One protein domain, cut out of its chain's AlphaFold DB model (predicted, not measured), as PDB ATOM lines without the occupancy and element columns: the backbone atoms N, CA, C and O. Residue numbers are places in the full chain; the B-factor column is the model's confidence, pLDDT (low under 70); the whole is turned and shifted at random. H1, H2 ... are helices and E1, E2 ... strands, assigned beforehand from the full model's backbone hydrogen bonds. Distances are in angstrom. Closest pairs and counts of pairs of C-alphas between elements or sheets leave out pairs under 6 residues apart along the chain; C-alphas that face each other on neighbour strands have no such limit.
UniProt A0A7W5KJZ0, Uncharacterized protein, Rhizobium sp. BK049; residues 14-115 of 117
ATOM      1  N   LYS A  14     -22.849  32.359  28.580       77.56
ATOM      2  CA  LYS A  14     -22.707  33.501  29.507       77.56
ATOM      3  C   LYS A  14     -24.052  34.143  29.842       77.56
ATOM      4  O   LYS A  14     -24.294  34.483  30.993       77.56
ATOM      5  N   ARG A  15     -24.936  34.275  28.850       72.81
ATOM      6  CA  ARG A  15     -26.279  34.846  29.034       72.81
ATOM      7  C   ARG A  15     -27.169  33.929  29.874       72.81
ATOM      8  O   ARG A  15     -27.900  34.410  30.731       72.81
ATOM      9  N   ILE A  16     -27.073  32.617  29.651       79.81
ATOM     10  CA  ILE A  16     -27.732  31.603  30.485       79.81
ATOM     11  C   ILE A  16     -27.186  31.679  31.914       79.81
ATOM     12  O   ILE A  16     -27.976  31.754  32.846       79.81
ATOM     13  N   GLY A  17     -25.861  31.748  32.080       82.88
ATOM     14  CA  GLY A  17     -25.207  31.915  33.381       82.88
ATOM     15  C   GLY A  17     -25.720  33.138  34.137       82.88
ATOM     16  O   GLY A  17     -26.214  32.995  35.244       82.88
ATOM     17  N   GLN A  18     -25.752  34.309  33.495       82.50
ATOM     18  CA  GLN A  18     -26.326  35.526  34.083       82.50
ATOM     19  C   GLN A  18     -27.801  35.360  34.474       82.50
ATOM     20  O   GLN A  18     -28.231  35.889  35.495       82.50
ATOM     21  N   GLY A  19     -28.590  34.637  33.675       80.62
ATOM     22  CA  GLY A  19     -29.978  34.316  34.013       80.62
ATOM     23  C   GLY A  19     -30.092  33.426  35.253       80.62
ATOM     24  O   GLY A  19     -30.919  33.695  36.121       80.62
ATOM     25  N   LEU A  20     -29.239  32.406  35.366       85.19
ATOM     26  CA  LEU A  20     -29.185  31.511  36.523       85.19
ATOM     27  C   LEU A  20     -28.669  32.229  37.775       85.19
ATOM     28  O   LEU A  20     -29.250  32.064  38.842       85.19
ATOM     29  N   ASP A  21     -27.648  33.074  37.646       87.50
ATOM     30  CA  ASP A  21     -27.118  33.884  38.745       87.50
ATOM     31  C   ASP A  21     -28.190  34.830  39.288       87.50
ATOM     32  O   ASP A  21     -28.341  34.969  40.498       87.50
ATOM     33  N   LYS A  22     -28.997  35.438  38.407       84.94
ATOM     34  CA  LYS A  22     -30.164  36.234  38.812       84.94
ATOM     35  C   LYS A  22     -31.222  35.362  39.493       84.94
ATOM     36  O   LYS A  22     -31.742  35.752  40.536       84.94
ATOM     37  N   LEU A  23     -31.529  34.186  38.938       83.25
ATOM     38  CA  LEU A  23     -32.532  33.265  39.482       83.25
ATOM     39  C   LEU A  23     -32.170  32.797  40.899       83.25
ATOM     40  O   LEU A  23     -32.992  32.898  41.806       83.25
ATOM     41  N   PHE A  24     -30.939  32.327  41.102       86.25
ATOM     42  CA  PHE A  24     -30.459  31.834  42.397       86.25
ATOM     43  C   PHE A  24     -29.999  32.954  43.335       86.25
ATOM     44  O   PHE A  24     -30.018  32.789  44.552       86.25
ATOM     45  N   GLY A  25     -29.620  34.107  42.786       89.69
ATOM     46  CA  GLY A  25     -29.243  35.311  43.523       89.69
ATOM     47  C   GLY A  25     -30.422  36.204  43.906       89.69
ATOM     48  O   GLY A  25     -30.205  37.274  44.475       89.69
ATOM     49  N   THR A  26     -31.664  35.812  43.602       92.00
ATOM     50  CA  THR A  26     -32.869  36.492  44.098       92.00
ATOM     51  C   THR A  26     -33.320  35.842  45.398       92.00
ATOM     52  O   THR A  26     -33.831  34.722  45.424       92.00
ATOM     53  N   THR A  27     -33.105  36.561  46.493       93.19
ATOM     54  CA  THR A  27     -33.441  36.133  47.848       93.19
ATOM     55  C   THR A  27     -34.943  35.931  48.013       93.19
ATOM     56  O   THR A  27     -35.762  36.480  47.276       93.19
ATOM     57  N   GLU A  28     -35.332  35.174  49.035       91.69
ATOM     58  CA  GLU A  28     -36.744  34.969  49.364       91.69
ATOM     59  C   GLU A  28     -37.483  36.290  49.616       91.69
ATOM     60  O   GLU A  28     -38.585  36.475  49.112       91.69
ATOM     61  N   LYS A  29     -36.851  37.245  50.309       89.94
ATOM     62  CA  LYS A  29     -37.439  38.567  50.571       89.94
ATOM     63  C   LYS A  29     -37.707  39.349  49.287       89.94
ATOM     64  O   LYS A  29     -38.756  39.966  49.160       89.94
ATOM     65  N   GLU A  30     -36.782  39.303  48.332       91.06
ATOM     66  CA  GLU A  30     -36.965  39.940  47.024       91.06
ATOM     67  C   GLU A  30     -38.063  39.247  46.217       91.06
ATOM     68  O   GLU A  30     -38.899  39.920  45.627       91.06
ATOM     69  N   ARG A  31     -38.123  37.909  46.240       91.75
ATOM     70  CA  ARG A  31     -39.206  37.152  45.591       91.75
ATOM     71  C   ARG A  31     -40.575  37.504  46.173       91.75
ATOM     72  O   ARG A  31     -41.511  37.710  45.407       91.75
ATOM     73  N   VAL A  32     -40.683  37.592  47.500       90.81
ATOM     74  CA  VAL A  32     -41.910  38.018  48.187       90.81
ATOM     75  C   VAL A  32     -42.277  39.441  47.770       90.81
ATOM     76  O   VAL A  32     -43.399  39.656  47.327       90.81
ATOM     77  N   ALA A  33     -41.327  40.381  47.794       88.75
ATOM     78  CA  ALA A  33     -41.573  41.766  47.395       88.75
ATOM     79  C   ALA A  33     -42.022  41.895  45.925       88.75
ATOM     80  O   ALA A  33     -42.951  42.644  45.631       88.75
ATOM     81  N   LEU A  34     -41.402  41.148  45.003       91.00
ATOM     82  CA  LEU A  34     -41.806  41.088  43.591       91.00
ATOM     83  C   LEU A  34     -43.242  40.575  43.435       91.00
ATOM     84  O   LEU A  34     -44.015  41.121  42.647       91.00
ATOM     85  N   TYR A  35     -43.599  39.537  44.193       91.81
ATOM     86  CA  TYR A  35     -44.926  38.931  44.156       91.81
ATOM     87  C   TYR A  35     -45.990  39.866  44.749       91.81
ATOM     88  O   TYR A  35     -47.033  40.079  44.134       91.81
ATOM     89  N   GLU A  36     -45.703  40.509  45.884       87.88
ATOM     90  CA  GLU A  36     -46.557  41.544  46.479       87.88
ATOM     91  C   GLU A  36     -46.785  42.706  45.507       87.88
ATOM     92  O   GLU A  36     -47.929  43.072  45.237       87.88
ATOM     93  N   ALA A  37     -45.709  43.245  44.924       87.88
ATOM     94  CA  ALA A  37     -45.778  44.333  43.953       87.88
ATOM     95  C   ALA A  37     -46.667  43.977  42.756       87.88
ATOM     96  O   ALA A  37     -47.532  44.761  42.355       87.88
ATOM     97  N   ALA A  38     -46.476  42.777  42.208       91.75
ATOM     98  CA  ALA A  38     -47.247  42.279  41.081       91.75
ATOM     99  C   ALA A  38     -48.739  42.136  41.426       91.75
ATOM    100  O   ALA A  38     -49.594  42.631  40.689       91.75
ATOM    101  N   LEU A  39     -49.065  41.515  42.562       90.81
ATOM    102  CA  LEU A  39     -50.451  41.265  42.956       90.81
ATOM    103  C   LEU A  39     -51.201  42.532  43.380       90.81
ATOM    104  O   LEU A  39     -52.380  42.664  43.053       90.81
ATOM    105  N   ILE A  40     -50.539  43.478  44.055       87.25
ATOM    106  CA  ILE A  40     -51.143  44.770  44.415       87.25
ATOM    107  C   ILE A  40     -51.533  45.536  43.150       87.25
ATOM    108  O   ILE A  40     -52.663  46.015  43.052       87.25
ATOM    109  N   ARG A  41     -50.626  45.611  42.168       87.81
ATOM    110  CA  ARG A  41     -50.883  46.276  40.882       87.81
ATOM    111  C   ARG A  41     -51.968  45.574  40.071       87.81
ATOM    112  O   ARG A  41     -52.753  46.244  39.412       87.81
ATOM    113  N   TYR A  42     -52.006  44.244  40.118       92.25
ATOM    114  CA  TYR A  42     -52.971  43.451  39.367       92.25
ATOM    115  C   TYR A  42     -54.379  43.526  39.956       92.25
ATOM    116  O   TYR A  42     -55.315  43.902  39.260       92.25
ATOM    117  N   PHE A  43     -54.538  43.196  41.240       90.88
ATOM    118  CA  PHE A  43     -55.853  43.132  41.874       90.88
ATOM    119  C   PHE A  43     -56.379  44.487  42.326       90.88
ATOM    120  O   PHE A  43     -57.586  44.610  42.521       90.88
ATOM    121  N   PHE A  44     -55.513  45.483  42.520       84.88
ATOM    122  CA  PHE A  44     -55.891  46.784  43.067       84.88
ATOM    123  C   PHE A  44     -56.790  46.661  44.327       84.88
ATOM    124  O   PHE A  44     -57.895  47.214  44.359       84.88
ATOM    125  N   PRO A  45     -56.375  45.874  45.346       78.50
ATOM    126  CA  PRO A  45     -57.281  45.387  46.384       78.50
ATOM    127  C   PRO A  45     -57.886  46.510  47.238       78.50
ATOM    128  O   PRO A  45     -57.204  47.465  47.613       78.50
ATOM    129  N   THR A  46     -59.171  46.367  47.581       65.25
ATOM    130  CA  THR A  46     -59.996  47.390  48.253       65.25
ATOM    131  C   THR A  46     -59.410  47.869  49.587       65.25
ATOM    132  O   THR A  46     -59.500  49.050  49.907       65.25
ATOM    133  N   PHE A  47     -58.758  46.985  50.348       61.22
ATOM    134  CA  PHE A  47     -58.206  47.306  51.673       61.22
ATOM    135  C   PHE A  47     -56.780  47.859  51.650       61.22
ATOM    136  O   PHE A  47     -56.267  48.259  52.689       61.22
ATOM    137  N   ASN A  48     -56.149  47.948  50.479       62.44
ATOM    138  CA  ASN A  48     -54.801  48.491  50.353       62.44
ATOM    139  C   ASN A  48     -54.823  50.010  50.150       62.44
ATOM    140  O   ASN A  48     -54.049  50.521  49.358       62.44
ATOM    141  N   ALA A  49     -55.708  50.745  50.829       55.00
ATOM    142  CA  ALA A  49     -55.932  52.175  50.586       55.00
ATOM    143  C   ALA A  49     -54.654  53.033  50.713       55.00
ATOM    144  O   ALA A  49     -54.479  53.969  49.941       55.00
ATOM    145  N   GLU A  50     -53.729  52.681  51.614       52.75
ATOM    146  CA  GLU A  50     -52.438  53.376  51.734       52.75
ATOM    147  C   GLU A  50     -51.496  53.086  50.558       52.75
ATOM    148  O   GLU A  50     -50.778  53.981  50.128       52.75
ATOM    149  N   PHE A  51     -51.523  51.876  49.991       52.53
ATOM    150  CA  PHE A  51     -50.624  51.434  48.915       52.53
ATOM    151  C   PHE A  51     -51.247  51.557  47.522       52.53
ATOM    152  O   PHE A  51     -50.538  51.596  46.534       52.53
ATOM    153  N   LYS A  52     -52.568  51.625  47.401       52.03
ATOM    154  CA  LYS A  52     -53.297  51.593  46.130       52.03
ATOM    155  C   LYS A  52     -52.894  52.756  45.212       52.03
ATOM    156  O   LYS A  52     -52.631  52.531  44.034       52.03
ATOM    157  N   ASP A  53     -52.761  53.948  45.791       50.53
ATOM    158  CA  ASP A  53     -52.397  55.180  45.077       50.53
ATOM    159  C   ASP A  53     -50.937  55.612  45.306       50.53
ATOM    160  O   ASP A  53     -50.437  56.494  44.608       50.53
ATOM    161  N   SER A  54     -50.237  54.997  46.270       48.06
ATOM    162  CA  SER A  54     -48.836  55.311  46.602       48.06
ATOM    163  C   SER A  54     -47.856  54.181  46.287       48.06
ATOM    164  O   SER A  54     -46.660  54.329  46.547       48.06
ATOM    165  N   PHE A  55     -48.328  53.049  45.740       55.06
ATOM    166  CA  PHE A  55     -47.436  51.955  45.393       55.06
ATOM    167  C   PHE A  55     -46.473  52.449  44.324       55.06
ATOM    168  O   PHE A  55     -46.900  52.893  43.250       55.06
ATOM    169  N   PRO A  56     -45.172  52.323  44.589       55.75
ATOM    170  CA  PRO A  56     -44.540  51.499  45.636       55.75
ATOM    171  C   PRO A  56     -44.346  52.213  46.991       55.75
ATOM    172  O   PRO A  56     -43.653  53.222  47.058       55.75
ATOM    173  N   SER A  57     -44.867  51.653  48.095       55.47
ATOM    174  CA  SER A  57     -44.550  52.114  49.460       55.47
ATOM    175  C   SER A  57     -44.198  50.954  50.418       55.47
ATOM    176  O   SER A  57     -44.456  49.790  50.125       55.47
ATOM    177  N   THR A  58     -43.456  51.292  51.484       48.34
ATOM    178  CA  THR A  58     -42.766  50.477  52.526       48.34
ATOM    179  C   THR A  58     -41.689  49.453  52.116       48.34
ATOM    180  O   THR A  58     -40.684  49.377  52.822       48.34
ATOM    181  N   ASN A  59     -41.771  48.771  50.964       55.38
ATOM    182  CA  ASN A  59     -40.707  47.866  50.453       55.38
ATOM    183  C   ASN A  59     -39.822  48.477  49.341       55.38
ATOM    184  O   ASN A  59     -39.070  47.766  48.671       55.38
ATOM    185  N   LEU A  60     -39.877  49.806  49.177       67.69
ATOM    186  CA  LEU A  60     -39.160  50.592  48.158       67.69
ATOM    187  C   LEU A  60     -37.704  50.159  47.959       67.69
ATOM    188  O   LEU A  60     -37.299  49.904  46.834       67.69
ATOM    189  N   LYS A  61     -36.934  50.013  49.044       76.81
ATOM    190  CA  LYS A  61     -35.507  49.692  48.935       76.81
ATOM    191  C   LYS A  61     -35.257  48.304  48.333       76.81
ATOM    192  O   LYS A  61     -34.396  48.167  47.480       76.81
ATOM    193  N   ILE A  62     -36.039  47.294  48.724       84.00
ATOM    194  CA  ILE A  62     -35.888  45.923  48.203       84.00
ATOM    195  C   ILE A  62     -36.276  45.867  46.719       84.00
ATOM    196  O   ILE A  62     -35.624  45.185  45.932       84.00
ATOM    197  N   LEU A  63     -37.319  46.601  46.318       82.44
ATOM    198  CA  LEU A  63     -37.723  46.685  44.911       82.44
ATOM    199  C   LEU A  63     -36.718  47.483  44.067       82.44
ATOM    200  O   LEU A  63     -36.407  47.065  42.955       82.44
ATOM    201  N   GLN A  64     -36.141  48.556  44.607       83.12
ATOM    202  CA  GLN A  64     -35.040  49.285  43.970       83.12
ATOM    203  C   GLN A  64     -33.802  48.395  43.802       83.12
ATOM    204  O   GLN A  64     -33.219  48.350  42.723       83.12
ATOM    205  N   ASP A  65     -33.453  47.597  44.814       84.00
ATOM    206  CA  ASP A  65     -32.357  46.625  44.715       84.00
ATOM    207  C   ASP A  65     -32.637  45.569  43.617       84.00
ATOM    208  O   ASP A  65     -31.719  45.099  42.937       84.00
ATOM    209  N   CYS A  66     -33.913  45.244  43.362       87.19
ATOM    210  CA  CYS A  66     -34.323  44.371  42.257       87.19
ATOM    211  C   CYS A  66     -34.193  45.026  40.871       87.19
ATOM    212  O   CYS A  66     -34.008  44.299  39.892       87.19
ATOM    213  N   TYR A  67     -34.230  46.360  40.759       86.38
ATOM    214  CA  TYR A  67     -34.036  47.066  39.484       86.38
ATOM    215  C   TYR A  67     -32.674  46.731  38.857       86.38
ATOM    216  O   TYR A  67     -32.576  46.430  37.663       86.38
ATOM    217  N   ALA A  68     -31.627  46.694  39.689       84.62
ATOM    218  CA  ALA A  68     -30.260  46.380  39.275       84.62
ATOM    219  C   ALA A  68     -30.097  44.944  38.741       84.62
ATOM    220  O   ALA A  68     -29.152  44.659  38.004       84.62
ATOM    221  N   LYS A  69     -31.023  44.035  39.075       86.75
ATOM    222  CA  LYS A  69     -30.998  42.640  38.607       86.75
ATOM    223  C   LYS A  69     -31.513  42.467  37.191       86.75
ATOM    224  O   LYS A  69     -31.381  41.382  36.629       86.75
ATOM    225  N   ASP A  70     -32.032  43.526  36.581       85.81
ATOM    226  CA  ASP A  70     -32.306  43.556  35.153       85.81
ATOM    227  C   ASP A  70     -33.240  42.424  34.695       85.81
ATOM    228  O   ASP A  70     -32.906  41.592  33.847       85.81
ATOM    229  N   PHE A  71     -34.409  42.366  35.336       87.94
ATOM    230  CA  PHE A  71     -35.510  41.497  34.937       87.94
ATOM    231  C   PHE A  71     -36.147  42.011  33.641       87.94
ATOM    232  O   PHE A  71     -36.355  43.210  33.472       87.94
ATOM    233  N   SER A  72     -36.472  41.090  32.732       89.25
ATOM    234  CA  SER A  72     -37.186  41.399  31.482       89.25
ATOM    235  C   SER A  72     -38.702  41.336  31.635       89.25
ATOM    236  O   SER A  72     -39.415  41.972  30.872       89.25
ATOM    237  N   ALA A  73     -39.193  40.598  32.629       92.25
ATOM    238  CA  ALA A  73     -40.602  40.518  32.969       92.25
ATOM    239  C   ALA A  73     -40.773  39.991  34.399       92.25
ATOM    240  O   ALA A  73     -39.877  39.337  34.943       92.25
ATOM    241  N   VAL A  74     -41.948  40.234  34.975       93.19
ATOM    242  CA  VAL A  74     -42.411  39.600  36.216       93.19
ATOM    243  C   VAL A  74     -43.779  38.978  35.955       93.19
ATOM    244  O   VAL A  74     -44.684  39.653  35.468       93.19
ATOM    245  N   SER A  75     -43.925  37.694  36.294       95.19
ATOM    246  CA  SER A  75     -45.215  37.000  36.344       95.19
ATOM    247  C   SER A  75     -45.500  36.566  37.778       95.19
ATOM    248  O   SER A  75     -44.633  35.975  38.425       95.19
ATOM    249  N   ALA A  76     -46.702  36.854  38.272       94.75
ATOM    250  CA  ALA A  76     -47.204  36.356  39.545       94.75
ATOM    251  C   ALA A  76     -48.541  35.654  39.318       94.75
ATOM    252  O   ALA A  76     -49.477  36.235  38.767       94.75
ATOM    253  N   GLU A  77     -48.620  34.397  39.739       95.06
ATOM    254  CA  GLU A  77     -49.752  33.527  39.438       95.06
ATOM    255  C   GLU A  77     -50.352  32.943  40.708       95.06
ATOM    256  O   GLU A  77     -49.623  32.485  41.590       95.06
ATOM    257  N   ILE A  78     -51.682  32.953  40.776       92.69
ATOM    258  CA  ILE A  78     -52.470  32.228  41.774       92.69
ATOM    259  C   ILE A  78     -53.375  31.274  41.010       92.69
ATOM    260  O   ILE A  78     -54.187  31.700  40.184       92.69
ATOM    261  N   LEU A  79     -53.236  29.985  41.301       91.19
ATOM    262  CA  LEU A  79     -54.067  28.934  40.740       91.19
ATOM    263  C   LEU A  79     -54.797  28.213  41.870       91.19
ATOM    264  O   LEU A  79     -54.177  27.620  42.750       91.19
ATOM    265  N   PHE A  80     -56.121  28.268  41.826       86.69
ATOM    266  CA  PHE A  80     -56.991  27.467  42.670       86.69
ATOM    267  C   PHE A  80     -57.442  26.233  41.888       86.69
ATOM    268  O   PHE A  80     -58.498  26.250  41.254       86.69
ATOM    269  N   GLU A  81     -56.630  25.175  41.923       82.12
ATOM    270  CA  GLU A  81     -57.060  23.844  41.477       82.12
ATOM    271  C   GLU A  81     -57.965  23.223  42.549       82.12
ATOM    272  O   GLU A  81     -57.689  23.335  43.742       82.12
ATOM    273  N   ASP A  82     -59.070  22.610  42.127       83.81
ATOM    274  CA  ASP A  82     -60.000  21.841  42.972       83.81
ATOM    275  C   ASP A  82     -60.742  22.598  44.091       83.81
ATOM    276  O   ASP A  82     -61.434  21.987  44.910       83.81
ATOM    277  N   PHE A  83     -60.692  23.933  44.112       85.62
ATOM    278  CA  PHE A  83     -61.505  24.736  45.028       85.62
ATOM    279  C   PHE A  83     -62.832  25.174  44.388       85.62
ATOM    280  O   PHE A  83     -62.853  25.615  43.237       85.62
ATOM    281  N   PRO A  84     -63.951  25.164  45.139       90.56
ATOM    282  CA  PRO A  84     -65.262  25.585  44.639       90.56
ATOM    283  C   PRO A  84     -65.425  27.117  44.578       90.56
ATOM    284  O   PRO A  84     -66.547  27.620  44.569       90.56
ATOM    285  N   PHE A  85     -64.327  27.875  44.588       89.31
ATOM    286  CA  PHE A  85     -64.333  29.334  44.577       89.31
ATOM    287  C   PHE A  85     -63.290  29.895  43.609       89.31
ATOM    288  O   PHE A  85     -62.273  29.274  43.309       89.31
ATOM    289  N   THR A  86     -63.560  31.107  43.135       92.56
ATOM    290  CA  THR A  86     -62.713  31.864  42.209       92.56
ATOM    291  C   THR A  86     -62.219  33.140  42.867       92.56
ATOM    292  O   THR A  86     -62.954  33.771  43.630       92.56
ATOM    293  N   LEU A  87     -61.013  33.574  42.512       91.69
ATOM    294  CA  LEU A  87     -60.463  34.846  42.971       91.69
ATOM    295  C   LEU A  87     -60.891  35.975  42.037       91.69
ATOM    296  O   LEU A  87     -60.903  35.775  40.825       91.69
ATOM    297  N   TYR A  88     -61.204  37.150  42.579       93.25
ATOM    298  CA  TYR A  88     -61.550  38.345  41.807       93.25
ATOM    299  C   TYR A  88     -61.213  39.621  42.588       93.25
ATOM    300  O   TYR A  88     -60.931  39.571  43.786       93.25
ATOM    301  N   SER A  89     -61.279  40.762  41.911       92.19
ATOM    302  CA  SER A  89     -61.334  42.084  42.535       92.19
ATOM    303  C   SER A  89     -62.284  42.996  41.755       92.19
ATOM    304  O   SER A  89     -62.874  42.581  40.761       92.19
ATOM    305  N   GLU A  90     -62.435  44.252  42.173       90.31
ATOM    306  CA  GLU A  90     -63.246  45.235  41.437       90.31
ATOM    307  C   GLU A  90     -62.755  45.461  39.996       90.31
ATOM    308  O   GLU A  90     -63.554  45.775  39.117       90.31
ATOM    309  N   VAL A  91     -61.450  45.288  39.750       91.12
ATOM    310  CA  VAL A  91     -60.817  45.529  38.440       91.12
ATOM    311  C   VAL A  91     -60.403  44.243  37.717       91.12
ATOM    312  O   VAL A  91     -60.122  44.286  36.520       91.12
ATOM    313  N   VAL A  92     -60.388  43.098  38.411       93.88
ATOM    314  CA  VAL A  92     -60.021  41.789  37.847       93.88
ATOM    315  C   VAL A  92     -61.212  40.828  37.902       93.88
ATOM    316  O   VAL A  92     -61.719  40.547  38.989       93.88
ATOM    317  N   PRO A  93     -61.636  40.245  36.764       94.69
ATOM    318  CA  PRO A  93     -62.755  39.309  36.730       94.69
ATOM    319  C   PRO A  93     -62.451  38.005  37.473       94.69
ATOM    320  O   PRO A  93     -61.304  37.562  37.551       94.69
ATOM    321  N   ALA A  94     -63.508  37.349  37.947       94.81
ATOM    322  CA  ALA A  94     -63.433  36.072  38.643       94.81
ATOM    323  C   ALA A  94     -62.860  34.945  37.772       94.81
ATOM    324  O   ALA A  94     -63.392  34.654  36.700       94.81
ATOM    325  N   LYS A  95     -61.784  34.302  38.245       94.19
ATOM    326  CA  LYS A  95     -61.148  33.137  37.604       94.19
ATOM    327  C   LYS A  95     -60.537  32.194  38.644       94.19
ATOM    328  O   LYS A  95     -60.199  32.611  39.751       94.19
ATOM    329  N   HIS A  96     -60.368  30.929  38.260       93.69
ATOM    330  CA  HIS A  96     -59.590  29.945  39.026       93.69
ATOM    331  C   HIS A  96     -58.082  30.162  38.879       93.69
ATOM    332  O   HIS A  96     -57.332  29.953  39.828       93.69
ATOM    333  N   HIS A  97     -57.650  30.620  37.703       94.94
ATOM    334  CA  HIS A  97     -56.269  30.980  37.411       94.94
ATOM    335  C   HIS A  97     -56.174  32.483  37.180       94.94
ATOM    336  O   HIS A  97     -56.791  33.021  36.256       94.94
ATOM    337  N   GLN A  98     -55.416  33.150  38.040       95.06
ATOM    338  CA  GLN A  98     -55.096  34.562  37.925       95.06
ATOM    339  C   GLN A  98     -53.611  34.696  37.625       95.06
ATOM    340  O   GLN A  98     -52.783  34.140  38.343       95.06
ATOM    341  N   MET A  99     -53.290  35.436  36.568       95.44
ATOM    342  CA  MET A  99     -51.926  35.672  36.114       95.44
ATOM    343  C   MET A  99     -51.718  37.170  35.936       95.44
ATOM    344  O   MET A  99     -52.305  37.797  35.049       95.44
ATOM    345  N   ALA A 100     -50.873  37.730  36.793       94.81
ATOM    346  CA  ALA A 100     -50.391  39.090  36.700       94.81
ATOM    347  C   ALA A 100     -49.078  39.087  35.917       94.81
ATOM    348  O   ALA A 100     -48.079  38.570  36.408       94.81
ATOM    349  N   TYR A 101     -49.080  39.654  34.713       95.69
ATOM    350  CA  TYR A 101     -47.901  39.727  33.856       95.69
ATOM    351  C   TYR A 101     -47.495  41.180  33.619       95.69
ATOM    352  O   TYR A 101     -48.311  41.997  33.189       95.69
ATOM    353  N   PHE A 102     -46.223  41.478  33.869       93.56
ATOM    354  CA  PHE A 102     -45.621  42.786  33.651       93.56
ATOM    355  C   PHE A 102     -44.427  42.629  32.716       93.56
ATOM    356  O   PHE A 102     -43.437  41.991  33.077       93.56
ATOM    357  N   ASP A 103     -44.530  43.211  31.521       93.38
ATOM    358  CA  ASP A 103     -43.406  43.350  30.597       93.38
ATOM    359  C   ASP A 103     -42.499  44.484  31.086       93.38
ATOM    360  O   ASP A 103     -42.952  45.614  31.282       93.38
ATOM    361  N   LEU A 104     -41.232  44.156  31.325       92.00
ATOM    362  CA  LEU A 104     -40.210  45.053  31.852       92.00
ATOM    363  C   LEU A 104     -39.059  45.210  30.846       92.00
ATOM    364  O   LEU A 104     -37.913  45.446  31.232       92.00
ATOM    365  N   HIS A 105     -39.334  45.045  29.549       87.69
ATOM    366  CA  HIS A 105     -38.340  45.258  28.503       87.69
ATOM    367  C   HIS A 105     -37.958  46.726  28.305       87.69
ATOM    368  O   HIS A 105     -36.826  46.996  27.897       87.69
ATOM    369  N   ASP A 106     -38.867  47.668  28.563       88.12
ATOM    370  CA  ASP A 106     -38.575  49.093  28.456       88.12
ATOM    371  C   ASP A 106     -38.086  49.683  29.796       88.12
ATOM    372  O   ASP A 106     -38.457  49.268  30.895       88.12
ATOM    373  N   ASP A 107     -37.209  50.685  29.712       85.06
ATOM    374  CA  ASP A 107     -36.665  51.371  30.895       85.06
ATOM    375  C   ASP A 107     -37.780  52.043  31.713       85.06
ATOM    376  O   ASP A 107     -37.758  52.069  32.943       85.06
ATOM    377  N   LYS A 108     -38.812  52.534  31.019       86.50
ATOM    378  CA  LYS A 108     -39.934  53.234  31.635       86.50
ATOM    379  C   LYS A 108     -40.800  52.304  32.488       86.50
ATOM    380  O   LYS A 108     -41.064  52.655  33.636       86.50
ATOM    381  N   ALA A 109     -41.253  51.152  31.982       85.81
ATOM    382  CA  ALA A 109     -42.062  50.232  32.782       85.81
ATOM    383  C   ALA A 109     -41.247  49.647  33.930       85.81
ATOM    384  O   ALA A 109     -41.790  49.490  35.021       85.81
ATOM    385  N   ARG A 110     -39.940  49.420  33.745       87.94
ATOM    386  CA  ARG A 110     -39.049  49.023  34.845       87.94
ATOM    387  C   ARG A 110     -39.011  50.055  35.961       87.94
ATOM    388  O   ARG A 110     -39.256  49.694  37.108       87.94
ATOM    389  N   LYS A 111     -38.754  51.324  35.640       85.00
ATOM    390  CA  LYS A 111     -38.727  52.414  36.632       85.00
ATOM    391  C   LYS A 111     -40.045  52.526  37.384       85.00
ATOM    392  O   LYS A 111     -40.066  52.546  38.612       85.00
ATOM    393  N   VAL A 112     -41.156  52.487  36.646       83.88
ATOM    394  CA  VAL A 112     -42.507  52.505  37.225       83.88
ATOM    395  C   VAL A 112     -42.734  51.304  38.143       83.88
ATOM    396  O   VAL A 112     -43.284  51.466  39.232       83.88
ATOM    397  N   PHE A 113     -42.336  50.099  37.724       85.88
ATOM    398  CA  PHE A 113     -42.538  48.875  38.495       85.88
ATOM    399  C   PHE A 113     -41.714  48.878  39.790       85.88
ATOM    400  O   PHE A 113     -42.281  48.620  40.855       85.88
ATOM    401  N   PHE A 114     -40.424  49.220  39.690       86.25
ATOM    402  CA  PHE A 114     -39.422  49.111  40.756       86.25
ATOM    403  C   PHE A 114     -39.223  50.358  41.618       86.25
ATOM    404  O   PHE A 114     -38.417  50.297  42.543       86.25
ATOM    405  N   ALA A 115     -39.957  51.450  41.376       75.75
ATOM    406  CA  ALA A 115     -39.792  52.702  42.125       75.75
ATOM    407  C   ALA A 115     -38.455  53.426  41.909       75.75
ATOM    408  O   ALA A 115     -37.999  54.148  42.805       75.75
TER     409      ALA A 115
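What this domain is: This is residues 14 to 115 of the 117 residues of an uncharacterized protein of Rhizobium sp. BK049 (UniProt A0A7W5KJZ0). A two-stranded hairpin, E1 and E2, has the longest helix, H2, crossing one face, while the short helices H4 and H5 pack on each other near the end of the hairpin where E1 begins and E2 ends. H1 lies at one far end of the longest axis, away from the other named elements, and the long loop of residues 80 to 96, which joins E1 to E2, reaches out at the opposite end. The printed part has 102 residues, with five named helices and two named strands in the order H1, H2, H3, H4, E1, E2, H5; the sheet E1 - E2 is antiparallel and the class is mixed, helices and strands. The whole is compact, with a radius of gyration of the C-alphas of 14.8 A and spans of 45 by 32 by 24 A.

Where its parts are: E1 is residues 73 to 79, 19.4 A from first to last C-alpha, and E2 is residues 97 to 103, 19.1 A. H2, residues 28 to 43, is 22.1 A long and begins at C-alpha 28, (-36.744, 34.969, 49.364). H4 is residues 60 to 67 and H5 residues 107 to 114, whose last C-alpha is at (-39.422, 49.111, 40.756). H3 is residues 49 to 52. H1, residues 14 to 24, is 15.1 A long and begins at C-alpha 14, (-22.707, 33.501, 29.507).

How they stand to each other: E1 and E2 are a hairpin of antiparallel neighbours, their directions at 175 degrees; N 76 and O 100 are within hydrogen-bond range at 2.9 A, as are N 100 and O 76 at 2.8 A. The closest C-alphas of H2 and E1 are those of Tyr 35 and Ala 76, 5.8 A apart; those of H2 and E2 are Tyr 42 and Ala 100, at 5.7 A. H2 touches H4 with residues 29 to 34 alone, about perpendicular at 81 degrees, closest at the C-alphas of Glu 30 and Ile 62, 6.2 A. H4 touches H5 at a steep tilt of 38 degrees, opposite ways, closest at the C-alphas of Leu 63 and Phe 114, 5.1 A. H3 is close to H2 but not clearly touching, with the C-alphas of Ile 40 and Lys 52 at 7.4 A. H1 is apart from H2, H3, H4, H5, E1 and E2. In H1, H2, H4 and H5 every O i to N i+4 pair is within hydrogen-bond range; H3 is too short for such a pair.

The domain as a whole: The two C-alphas farthest apart, those of Lys 14 and Pro 84, are 45.9 A from each other. The printed part has no cut. The link from E1 to E2, 17 residues, is long. The mean pLDDT of the printed part is 83.6, and residues 46 to 60 are under 70.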